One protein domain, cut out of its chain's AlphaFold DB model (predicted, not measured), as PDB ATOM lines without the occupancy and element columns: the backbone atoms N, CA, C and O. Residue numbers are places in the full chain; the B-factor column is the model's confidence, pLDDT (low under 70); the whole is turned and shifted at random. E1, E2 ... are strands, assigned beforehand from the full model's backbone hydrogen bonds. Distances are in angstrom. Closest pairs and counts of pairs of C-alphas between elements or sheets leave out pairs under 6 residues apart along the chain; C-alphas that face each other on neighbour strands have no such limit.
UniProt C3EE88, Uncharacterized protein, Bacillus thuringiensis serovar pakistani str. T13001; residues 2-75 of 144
ATOM      1  N   TRP A   2      19.747  41.506 -24.609       89.62
ATOM      2  CA  TRP A   2      18.356  41.056 -24.542       89.62
ATOM      3  C   TRP A   2      17.598  41.761 -23.413       89.62
ATOM      4  O   TRP A   2      18.193  42.211 -22.435       89.62
ATOM      5  N   ILE A   3      16.282  41.865 -23.583       92.44
ATOM      6  CA  ILE A   3      15.336  42.344 -22.574       92.44
ATOM      7  C   ILE A   3      14.193  41.333 -22.540       92.44
ATOM      8  O   ILE A   3      13.668  40.972 -23.596       92.44
ATOM      9  N   ALA A   4      13.817  40.868 -21.354       91.81
ATOM     10  CA  ALA A   4      12.694  39.956 -21.187       91.81
ATOM     11  C   ALA A   4      11.797  40.380 -20.029       91.81
ATOM     12  O   ALA A   4      12.235  41.000 -19.060       91.81
ATOM     13  N   ARG A   5      10.525  39.990 -20.140       90.12
ATOM     14  CA  ARG A   5       9.552  40.068 -19.057       90.12
ATOM     15  C   ARG A   5       8.920  38.701 -18.843       90.12
ATOM     16  O   ARG A   5       8.318  38.149 -19.766       90.12
ATOM     17  N   THR A   6       8.990  38.205 -17.615       88.62
ATOM     18  CA  THR A   6       8.349  36.960 -17.186       88.62
ATOM     19  C   THR A   6       7.460  37.259 -15.984       88.62
ATOM     20  O   THR A   6       7.950  37.582 -14.905       88.62
ATOM     21  N   GLY A   7       6.138  37.192 -16.163       87.12
ATOM     22  CA  GLY A   7       5.208  37.717 -15.157       87.12
ATOM     23  C   GLY A   7       5.424  39.223 -14.975       87.12
ATOM     24  O   GLY A   7       5.441  39.946 -15.970       87.12
ATOM     25  N   ASN A   8       5.606  39.665 -13.729       91.44
ATOM     26  CA  ASN A   8       5.934  41.048 -13.361       91.44
ATOM     27  C   ASN A   8       7.442  41.287 -13.148       91.44
ATOM     28  O   ASN A   8       7.844  42.321 -12.624       91.44
ATOM     29  N   VAL A   9       8.294  40.334 -13.531       92.25
ATOM     30  CA  VAL A   9       9.750  40.467 -13.434       92.25
ATOM     31  C   VAL A   9      10.310  40.859 -14.791       92.25
ATOM     32  O   VAL A   9      10.048  40.198 -15.796       92.25
ATOM     33  N   TRP A  10      11.115  41.912 -14.790       94.00
ATOM     34  CA  TRP A  10      11.869  42.411 -15.925       94.00
ATOM     35  C   TRP A  10      13.350  42.106 -15.758       94.00
ATOM     36  O   TRP A  10      13.922  42.276 -14.678       94.00
ATOM     37  N   GLU A  11      13.978  41.689 -16.847       92.94
ATOM     38  CA  GLU A  11      15.398  41.370 -16.899       92.94
ATOM     39  C   GLU A  11      16.011  41.998 -18.147       92.94
ATOM     40  O   GLU A  11      15.425  41.970 -19.232       92.94
ATOM     41  N   ALA A  12      17.192  42.582 -17.984       93.00
ATOM     42  CA  ALA A  12      17.953  43.184 -19.064       93.00
ATOM     43  C   ALA A  12      19.413  42.752 -18.975       93.00
ATOM     44  O   ALA A  12      20.025  42.760 -17.904       93.00
ATOM     45  N   TYR A  13      19.970  42.409 -20.129       90.44
ATOM     46  CA  TYR A  13      21.344  41.967 -20.268       90.44
ATOM     47  C   TYR A  13      22.004  42.634 -21.463       90.44
ATOM     48  O   TYR A  13      21.469  42.651 -22.580       90.44
ATOM     49  N   ILE A  14      23.214  43.122 -21.246       90.31
ATOM     50  CA  ILE A  14      24.082  43.622 -22.298       90.31
ATOM     51  C   ILE A  14      25.502  43.134 -22.054       90.31
ATOM     52  O   ILE A  14      25.988  43.156 -20.927       90.31
ATOM     53  N   SER A  15      26.162  42.727 -23.128       88.75
ATOM     54  CA  SER A  15      27.561  42.346 -23.119       88.75
ATOM     55  C   SER A  15      28.285  42.975 -24.291       88.75
ATOM     56  O   SER A  15      27.709  43.244 -25.351       88.75
ATOM     57  N   LYS A  16      29.568  43.224 -24.070       88.69
ATOM     58  CA  LYS A  16      30.549  43.442 -25.120       88.69
ATOM     59  C   LYS A  16      31.195  42.093 -25.418       88.69
ATOM     60  O   LYS A  16      31.561  41.391 -24.484       88.69
ATOM     61  N   PHE A  17      31.368  41.751 -26.690       86.12
ATOM     62  CA  PHE A  17      32.122  40.556 -27.059       86.12
ATOM     63  C   PHE A  17      33.631  40.802 -27.032       86.12
ATOM     64  O   PHE A  17      34.106  41.904 -27.333       86.12
ATOM     65  N   LEU A  18      34.390  39.750 -26.725       85.25
ATOM     66  CA  LEU A  18      35.834  39.726 -26.930       85.25
ATOM     67  C   LEU A  18      36.145  39.935 -28.425       85.25
ATOM     68  O   LEU A  18      35.467  39.339 -29.272       85.25
ATOM     69  N   PRO A  19      37.180  40.725 -28.776       84.25
ATOM     70  CA  PRO A  19      37.516  41.007 -30.168       84.25
ATOM     71  C   PRO A  19      37.657  39.734 -31.015       84.25
ATOM     72  O   PRO A  19      38.421  38.834 -30.673       84.25
ATOM     73  N   GLY A  20      36.922  39.669 -32.128       86.06
ATOM     74  CA  GLY A  20      36.973  38.545 -33.070       86.06
ATOM     75  C   GLY A  20      36.275  37.262 -32.602       86.06
ATOM     76  O   GLY A  20      36.469  36.218 -33.220       86.06
ATOM     77  N   THR A  21      35.478  37.308 -31.533       86.25
ATOM     78  CA  THR A  21      34.739  36.139 -31.030       86.25
ATOM     79  C   THR A  21      33.292  36.496 -30.680       86.25
ATOM     80  O   THR A  21      32.951  37.667 -30.559       86.25
ATOM     81  N   GLU A  22      32.456  35.482 -30.462       81.94
ATOM     82  CA  GLU A  22      31.094  35.624 -29.915       81.94
ATOM     83  C   GLU A  22      31.048  35.339 -28.402       81.94
ATOM     84  O   GLU A  22      30.006  34.993 -27.852       81.94
ATOM     85  N   LYS A  23      32.199  35.403 -27.722       79.75
ATOM     86  CA  LYS A  23      32.282  35.209 -26.271       79.75
ATOM     87  C   LYS A  23      32.134  36.548 -25.566       79.75
ATOM     88  O   LYS A  23      32.774  37.520 -25.966       79.75
ATOM     89  N   ASP A  24      31.343  36.569 -24.502       81.75
ATOM     90  CA  ASP A  24      31.182  37.749 -23.659       81.75
ATOM     91  C   ASP A  24      32.509  38.129 -22.974       81.75
ATOM     92  O   ASP A  24      33.277  37.270 -22.539       81.75
ATOM     93  N   ASP A  25      32.786  39.431 -22.932       83.88
ATOM     94  CA  ASP A  25      33.913  40.065 -22.245       83.88
ATOM     95  C   ASP A  25      33.390  40.762 -20.981       83.88
ATOM     96  O   ASP A  25      33.311  40.180 -19.903       83.88
ATOM     97  N   SER A  26      32.949  42.011 -21.136       85.25
ATOM     98  CA  SER A  26      32.320  42.788 -20.073       85.25
ATOM     99  C   SER A  26      30.806  42.737 -20.219       85.25
ATOM    100  O   SER A  26      30.274  43.068 -21.282       85.25
ATOM    101  N   GLU A  27      30.112  42.380 -19.142       87.38
ATOM    102  CA  GLU A  27      28.659  42.236 -19.118       87.38
ATOM    103  C   GLU A  27      27.998  43.046 -18.005       87.38
ATOM    104  O   GLU A  27      28.602  43.388 -16.984       87.38
ATOM    105  N   ARG A  28      26.719  43.354 -18.207       86.25
ATOM    106  CA  ARG A  28      25.854  43.931 -17.188       86.25
ATOM    107  C   ARG A  28      24.499  43.252 -17.230       86.25
ATOM    108  O   ARG A  28      23.834  43.227 -18.265       86.25
ATOM    109  N   PHE A  29      24.089  42.770 -16.066       90.56
ATOM    110  CA  PHE A  29      22.781  42.184 -15.828       90.56
ATOM    111  C   PHE A  29      22.007  43.039 -14.826       90.56
ATOM    112  O   PHE A  29      22.552  43.466 -13.805       90.56
ATOM    113  N   ALA A  30      20.738  43.296 -15.124       90.00
ATOM    114  CA  ALA A  30      19.821  43.974 -14.224       90.00
ATOM    115  C   ALA A  30      18.497  43.218 -14.170       90.00
ATOM    116  O   ALA A  30      17.966  42.794 -15.197       90.00
ATOM    117  N   ARG A  31      17.956  43.095 -12.958       92.69
ATOM    118  CA  ARG A  31      16.654  42.496 -12.691       92.69
ATOM    119  C   ARG A  31      15.825  43.452 -11.851       92.69
ATOM    120  O   ARG A  31      16.324  44.003 -10.871       92.69
ATOM    121  N   TRP A  32      14.570  43.627 -12.232       95.50
ATOM    122  CA  TRP A  32      13.630  44.506 -11.556       95.50
ATOM    123  C   TRP A  32      12.255  43.843 -11.466       95.50
ATOM    124  O   TRP A  32      11.800  43.210 -12.415       95.50
ATOM    125  N   THR A  33      11.603  43.977 -10.314       95.31
ATOM    126  CA  THR A  33      10.237  43.494 -10.101       95.31
ATOM    127  C   THR A  33       9.289  44.682 -10.148       95.31
ATOM    128  O   THR A  33       9.425  45.618  -9.361       95.31
ATOM    129  N   ASP A  34       8.312  44.624 -11.043       95.25
ATOM    130  CA  ASP A  34       7.208  45.572 -11.107       95.25
ATOM    131  C   ASP A  34       6.196  45.246  -9.999       95.25
ATOM    132  O   ASP A  34       5.242  44.487 -10.186       95.25
ATOM    133  N   GLU A  35       6.456  45.760  -8.796       95.44
ATOM    134  CA  GLU A  35       5.635  45.494  -7.606       95.44
ATOM    135  C   GLU A  35       4.201  46.026  -7.743       95.44
ATOM    136  O   GLU A  35       3.280  45.479  -7.136       95.44
ATOM    137  N   LYS A  36       4.005  47.076  -8.550       95.75
ATOM    138  CA  LYS A  36       2.706  47.729  -8.757       95.75
ATOM    139  C   LYS A  36       1.965  47.238  -9.996       95.75
ATOM    140  O   LYS A  36       0.775  47.513 -10.113       95.75
ATOM    141  N   ASN A  37       2.621  46.451 -10.850       93.88
ATOM    142  CA  ASN A  37       2.085  45.967 -12.123       93.88
ATOM    143  C   ASN A  37       1.764  47.098 -13.123       93.88
ATOM    144  O   ASN A  37       0.874  46.943 -13.963       93.88
ATOM    145  N   ASP A  38       2.497  48.213 -13.067       95.75
ATOM    146  CA  ASP A  38       2.282  49.379 -13.938       95.75
ATOM    147  C   ASP A  38       2.729  49.115 -15.398       95.75
ATOM    148  O   ASP A  38       2.303  49.796 -16.330       95.75
ATOM    149  N   HIS A  39       3.561  48.093 -15.630       92.94
ATOM    150  CA  HIS A  39       4.183  47.765 -16.917       92.94
ATOM    151  C   HIS A  39       3.793  46.358 -17.417       92.94
ATOM    152  O   HIS A  39       4.598  45.617 -17.994       92.94
ATOM    153  N   MET A  40       2.530  45.969 -17.226       91.44
ATOM    154  CA  MET A  40       2.031  44.622 -17.559       91.44
ATOM    155  C   MET A  40       1.438  44.465 -18.965       91.44
ATOM    156  O   MET A  40       1.173  43.339 -19.412       91.44
ATOM    157  N   GLU A  41       1.341  45.558 -19.714       90.94
ATOM    158  CA  GLU A  41       0.790  45.567 -21.067       90.94
ATOM    159  C   GLU A  41       1.581  44.711 -22.065       90.94
ATOM    160  O   GLU A  41       2.755  44.372 -21.868       90.94
ATOM    161  N   LYS A  42       0.912  44.320 -23.153       88.44
ATOM    162  CA  LYS A  42       1.561  43.608 -24.261       88.44
ATOM    163  C   LYS A  42       2.446  44.577 -25.043       88.44
ATOM    164  O   LYS A  42       2.041  45.699 -25.326       88.44
ATOM    165  N   ALA A  43       3.625  44.112 -25.455       88.25
ATOM    166  CA  ALA A  43       4.489  44.884 -26.341       88.25
ATOM    167  C   ALA A  43       3.773  45.161 -27.675       88.25
ATOM    168  O   ALA A  43       3.417  44.226 -28.394       88.25
ATOM    169  N   ALA A  44       3.555  46.441 -27.984       91.06
ATOM    170  CA  ALA A  44       2.916  46.883 -29.223       91.06
ATOM    171  C   ALA A  44       3.927  47.091 -30.363       91.06
ATOM    172  O   ALA A  44       3.610  46.856 -31.526       91.06
ATOM    173  N   GLN A  45       5.148  47.519 -30.031       92.31
ATOM    174  CA  GLN A  45       6.204  47.825 -30.991       92.31
ATOM    175  C   GLN A  45       7.585  47.623 -30.358       92.31
ATOM    176  O   GLN A  45       7.751  47.778 -29.149       92.31
ATOM    177  N   ILE A  46       8.574  47.306 -31.196       89.44
ATOM    178  CA  ILE A  46       9.995  47.322 -30.841       89.44
ATOM    179  C   ILE A  46      10.651  48.459 -31.616       89.44
ATOM    180  O   ILE A  46      10.561  48.505 -32.842       89.44
ATOM    181  N   GLN A  47      11.322  49.353 -30.899       92.38
ATOM    182  CA  GLN A  47      12.113  50.430 -31.479       92.38
ATOM    183  C   GLN A  47      13.559  50.290 -31.015       92.38
ATOM    184  O   GLN A  47      13.832  50.183 -29.822       92.38
ATOM    185  N   ILE A  48      14.483  50.318 -31.972       90.44
ATOM    186  CA  ILE A  48      15.919  50.400 -31.714       90.44
ATOM    187  C   ILE A  48      16.392  51.717 -32.304       90.44
ATOM    188  O   ILE A  48      16.105  52.026 -33.460       90.44
ATOM    189  N   SER A  49      17.108  52.495 -31.505       90.25
ATOM    190  CA  SER A  49      17.762  53.703 -31.973       90.25
ATOM    191  C   SER A  49      19.204  53.694 -31.512       90.25
ATOM    192  O   SER A  49      19.500  53.370 -30.363       90.25
ATOM    193  N   ILE A  50      20.090  54.025 -32.440       88.44
ATOM    194  CA  ILE A  50      21.513  54.159 -32.196       88.44
ATOM    195  C   ILE A  50      21.828  55.627 -32.442       88.44
ATOM    196  O   ILE A  50      21.616  56.130 -33.544       88.44
ATOM    197  N   MET A  51      22.245  56.327 -31.391       87.56
ATOM    198  CA  MET A  51      22.385  57.781 -31.395       87.56
ATOM    199  C   MET A  51      23.772  58.188 -30.908       87.56
ATOM    200  O   MET A  51      24.399  57.484 -30.118       87.56
ATOM    201  N   GLN A  52      24.224  59.353 -31.364       88.94
ATOM    202  CA  GLN A  52      25.443  59.983 -30.876       88.94
ATOM    203  C   GLN A  52      25.262  60.444 -29.426       88.94
ATOM    204  O   GLN A  52      24.234  61.026 -29.069       88.94
ATOM    205  N   TRP A  53      26.276  60.215 -28.591       87.88
ATOM    206  CA  TRP A  53      26.336  60.818 -27.266       87.88
ATOM    207  C   TRP A  53      26.979  62.202 -27.358       87.88
ATOM    208  O   TRP A  53      28.187  62.304 -27.556       87.88
ATOM    209  N   GLN A  54      26.173  63.254 -27.196       92.56
ATOM    210  CA  GLN A  54      26.630  64.648 -27.257       92.56
ATOM    211  C   GLN A  54      27.473  64.913 -28.520       92.56
ATOM    212  O   GLN A  54      27.013  64.653 -29.628       92.56
ATOM    213  N   ASP A  55      28.687  65.424 -28.353       91.88
ATOM    214  CA  ASP A  55      29.661  65.740 -29.392       91.88
ATOM    215  C   ASP A  55      30.713  64.636 -29.592       91.88
ATOM    216  O   ASP A  55      31.632  64.802 -30.396       91.88
ATOM    217  N   VAL A  56      30.575  63.482 -28.924       89.94
ATOM    218  CA  VAL A  56      31.492  62.348 -29.105       89.94
ATOM    219  C   VAL A  56      31.400  61.870 -30.553       89.94
ATOM    220  O   VAL A  56      30.293  61.551 -30.997       89.94
ATOM    221  N   PRO A  57      32.518  61.800 -31.304       88.81
ATOM    222  CA  PRO A  57      32.491  61.342 -32.684       88.81
ATOM    223  C   PRO A  57      31.821  59.966 -32.789       88.81
ATOM    224  O   PRO A  57      32.213  59.043 -32.065       88.81
ATOM    225  N   PRO A  58      30.796  59.807 -33.645       84.38
ATOM    226  CA  PRO A  58      30.162  58.517 -33.832       84.38
ATOM    227  C   PRO A  58      31.152  57.545 -34.475       84.38
ATOM    228  O   PRO A  58      32.052  57.939 -35.217       84.38
ATOM    229  N   VAL A  59      30.970  56.256 -34.208       83.31
ATOM    230  CA  VAL A  59      31.719  55.221 -34.923       83.31
ATOM    231  C   VAL A  59      31.242  55.145 -36.378       83.31
ATOM    232  O   VAL A  59      30.072  55.398 -36.667       83.31
ATOM    233  N   GLU A  60      32.146  54.788 -37.292       80.56
ATOM    234  CA  GLU A  60      31.903  54.842 -38.744       80.56
ATOM    235  C   GLU A  60      30.754  53.938 -39.213       80.56
ATOM    236  O   GLU A  60      30.062  54.259 -40.178       80.56
ATOM    237  N   ALA A  61      30.527  52.815 -38.527       83.38
ATOM    238  CA  ALA A  61      29.452  51.886 -38.837       83.38
ATOM    239  C   ALA A  61      28.833  51.319 -37.557       83.38
ATOM    240  O   ALA A  61      29.528  50.819 -36.674       83.38
ATOM    241  N   MET A  62      27.505  51.364 -37.487       86.56
ATOM    242  CA  MET A  62      26.710  50.734 -36.437       86.56
ATOM    243  C   MET A  62      25.623  49.911 -37.105       86.56
ATOM    244  O   MET A  62      24.849  50.431 -37.908       86.56
ATOM    245  N   THR A  63      25.572  48.623 -36.793       87.19
ATOM    246  CA  THR A  63      24.634  47.692 -37.413       87.19
ATOM    247  C   THR A  63      23.906  46.883 -36.353       87.19
ATOM    248  O   THR A  63      24.426  46.608 -35.270       87.19
ATOM    249  N   VAL A  64      22.676  46.490 -36.677       89.56
ATOM    250  CA  VAL A  64      21.939  45.458 -35.950       89.56
ATOM    251  C   VAL A  64      21.955  44.221 -36.835       89.56
ATOM    252  O   VAL A  64      21.237  44.165 -37.829       89.56
ATOM    253  N   SER A  65      22.821  43.262 -36.513       89.88
ATOM    254  CA  SER A  65      23.002  42.064 -37.341       89.88
ATOM    255  C   SER A  65      21.836  41.081 -37.236       89.88
ATOM    256  O   SER A  65      21.546  40.373 -38.195       89.88
ATOM    257  N   ASP A  66      21.177  41.022 -36.076       90.12
ATOM    258  CA  ASP A  66      20.055  40.122 -35.814       90.12
ATOM    259  C   ASP A  66      19.099  40.748 -34.790       90.12
ATOM    260  O   ASP A  66      19.529  41.321 -33.784       90.12
ATOM    261  N   LEU A  67      17.798  40.633 -35.050       90.81
ATOM    262  CA  LEU A  67      16.731  41.033 -34.139       90.81
ATOM    263  C   LEU A  67      15.721  39.901 -34.059       90.81
ATOM    264  O   LEU A  67      15.085  39.540 -35.049       90.81
ATOM    265  N   LYS A  68      15.520  39.391 -32.847       90.31
ATOM    266  CA  LYS A  68      14.549  38.339 -32.583       90.31
ATOM    267  C   LYS A  68      13.603  38.759 -31.473       90.31
ATOM    268  O   LYS A  68      14.014  39.335 -30.468       90.31
ATOM    269  N   PHE A  69      12.328  38.453 -31.672       88.88
ATOM    270  CA  PHE A  69      11.277  38.701 -30.701       88.88
ATOM    271  C   PHE A  69      10.467  37.433 -30.503       88.88
ATOM    272  O   PHE A  69       9.967  36.841 -31.460       88.88
ATOM    273  N   TRP A  70      10.330  37.032 -29.246       86.75
ATOM    274  CA  TRP A  70       9.600  35.834 -28.879       86.75
ATOM    275  C   TRP A  70       8.628  36.143 -27.763       86.75
ATOM    276  O   TRP A  70       8.921  36.894 -26.832       86.75
ATOM    277  N   LYS A  71       7.471  35.496 -27.829       83.25
ATOM    278  CA  LYS A  71       6.552  35.452 -26.707       83.25
ATOM    279  C   LYS A  71       6.983  34.325 -25.778       83.25
ATOM    280  O   LYS A  71       6.957  33.159 -26.172       83.25
ATOM    281  N   VAL A  72       7.308  34.665 -24.535       72.75
ATOM    282  CA  VAL A  72       7.427  33.662 -23.475       72.75
ATOM    283  C   VAL A  72       6.022  33.142 -23.189       72.75
ATOM    284  O   VAL A  72       5.188  33.828 -22.595       72.75
ATOM    285  N   ASN A  73       5.728  31.935 -23.662       66.56
ATOM    286  CA  ASN A  73       4.523  31.227 -23.261       66.56
ATOM    287  C   ASN A  73       4.800  30.616 -21.891       66.56
ATOM    288  O   ASN A  73       5.304  29.502 -21.777       66.56
ATOM    289  N   LEU A  74       4.511  31.387 -20.844       57.31
ATOM    290  CA  LEU A  74       4.407  30.828 -19.509       57.31
ATOM    291  C   LEU A  74       3.278  29.804 -19.532       57.31
ATOM    292  O   LEU A  74       2.141  30.143 -19.873       57.31
ATOM    293  N   ASN A  75       3.589  28.561 -19.172       53.50
ATOM    294  CA  ASN A  75       2.568  27.570 -18.876       53.50
ATOM    295  C   ASN A  75       1.822  28.066 -17.638       53.50
ATOM    296  O   ASN A  75       2.242  27.857 -16.502       53.50
TER     297      ASN A  75
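What this domain is: This is residues 2 to 75 of the 144 residues of an uncharacterized protein of Bacillus thuringiensis serovar pakistani str. T13001 (UniProt C3EE88). The domain has little regular structure: a small sheet of two hairpins, E1 to E3, and a long loop, residues 34 to 75, that folds back at residues 52 to 57, which stick out. The printed part has 74 residues, no named helix and, along the chain, strands E1, E2, E3, in that order across an antiparallel sheet; the class is all strand, with 24 residues in named elements. It is loose, radius of gyration of the C-alphas 15.8 A, spanning 42 by 29 by 21 A.

How they stand to each other: The inner strand E2, residues 9 to 17, forms hairpins with the edge strands E1, residues 2 to 6, at 162 degrees, and E3, residues 24 to 33, at 170 degrees, a meander, each strand the antiparallel neighbour of the one before. N 4 and O 11 are 2.9 A apart, N 10 and O 32 2.8 A, within hydrogen-bond range.

Where its parts are: E2 measures 26.2 A, E3 25.6 A and E1 13.1 A from first to last C-alpha. C-alpha 2 is at (18.356, 41.056, -24.542), C-alpha 33 at (10.237, 43.494, -10.101).

The domain as a whole: The C-alphas farthest apart, of Asp 55 and Asn 75, are 48.0 A apart. The printed part has no cut; no link is long. Residues 73 to 75 are under pLDDT 70.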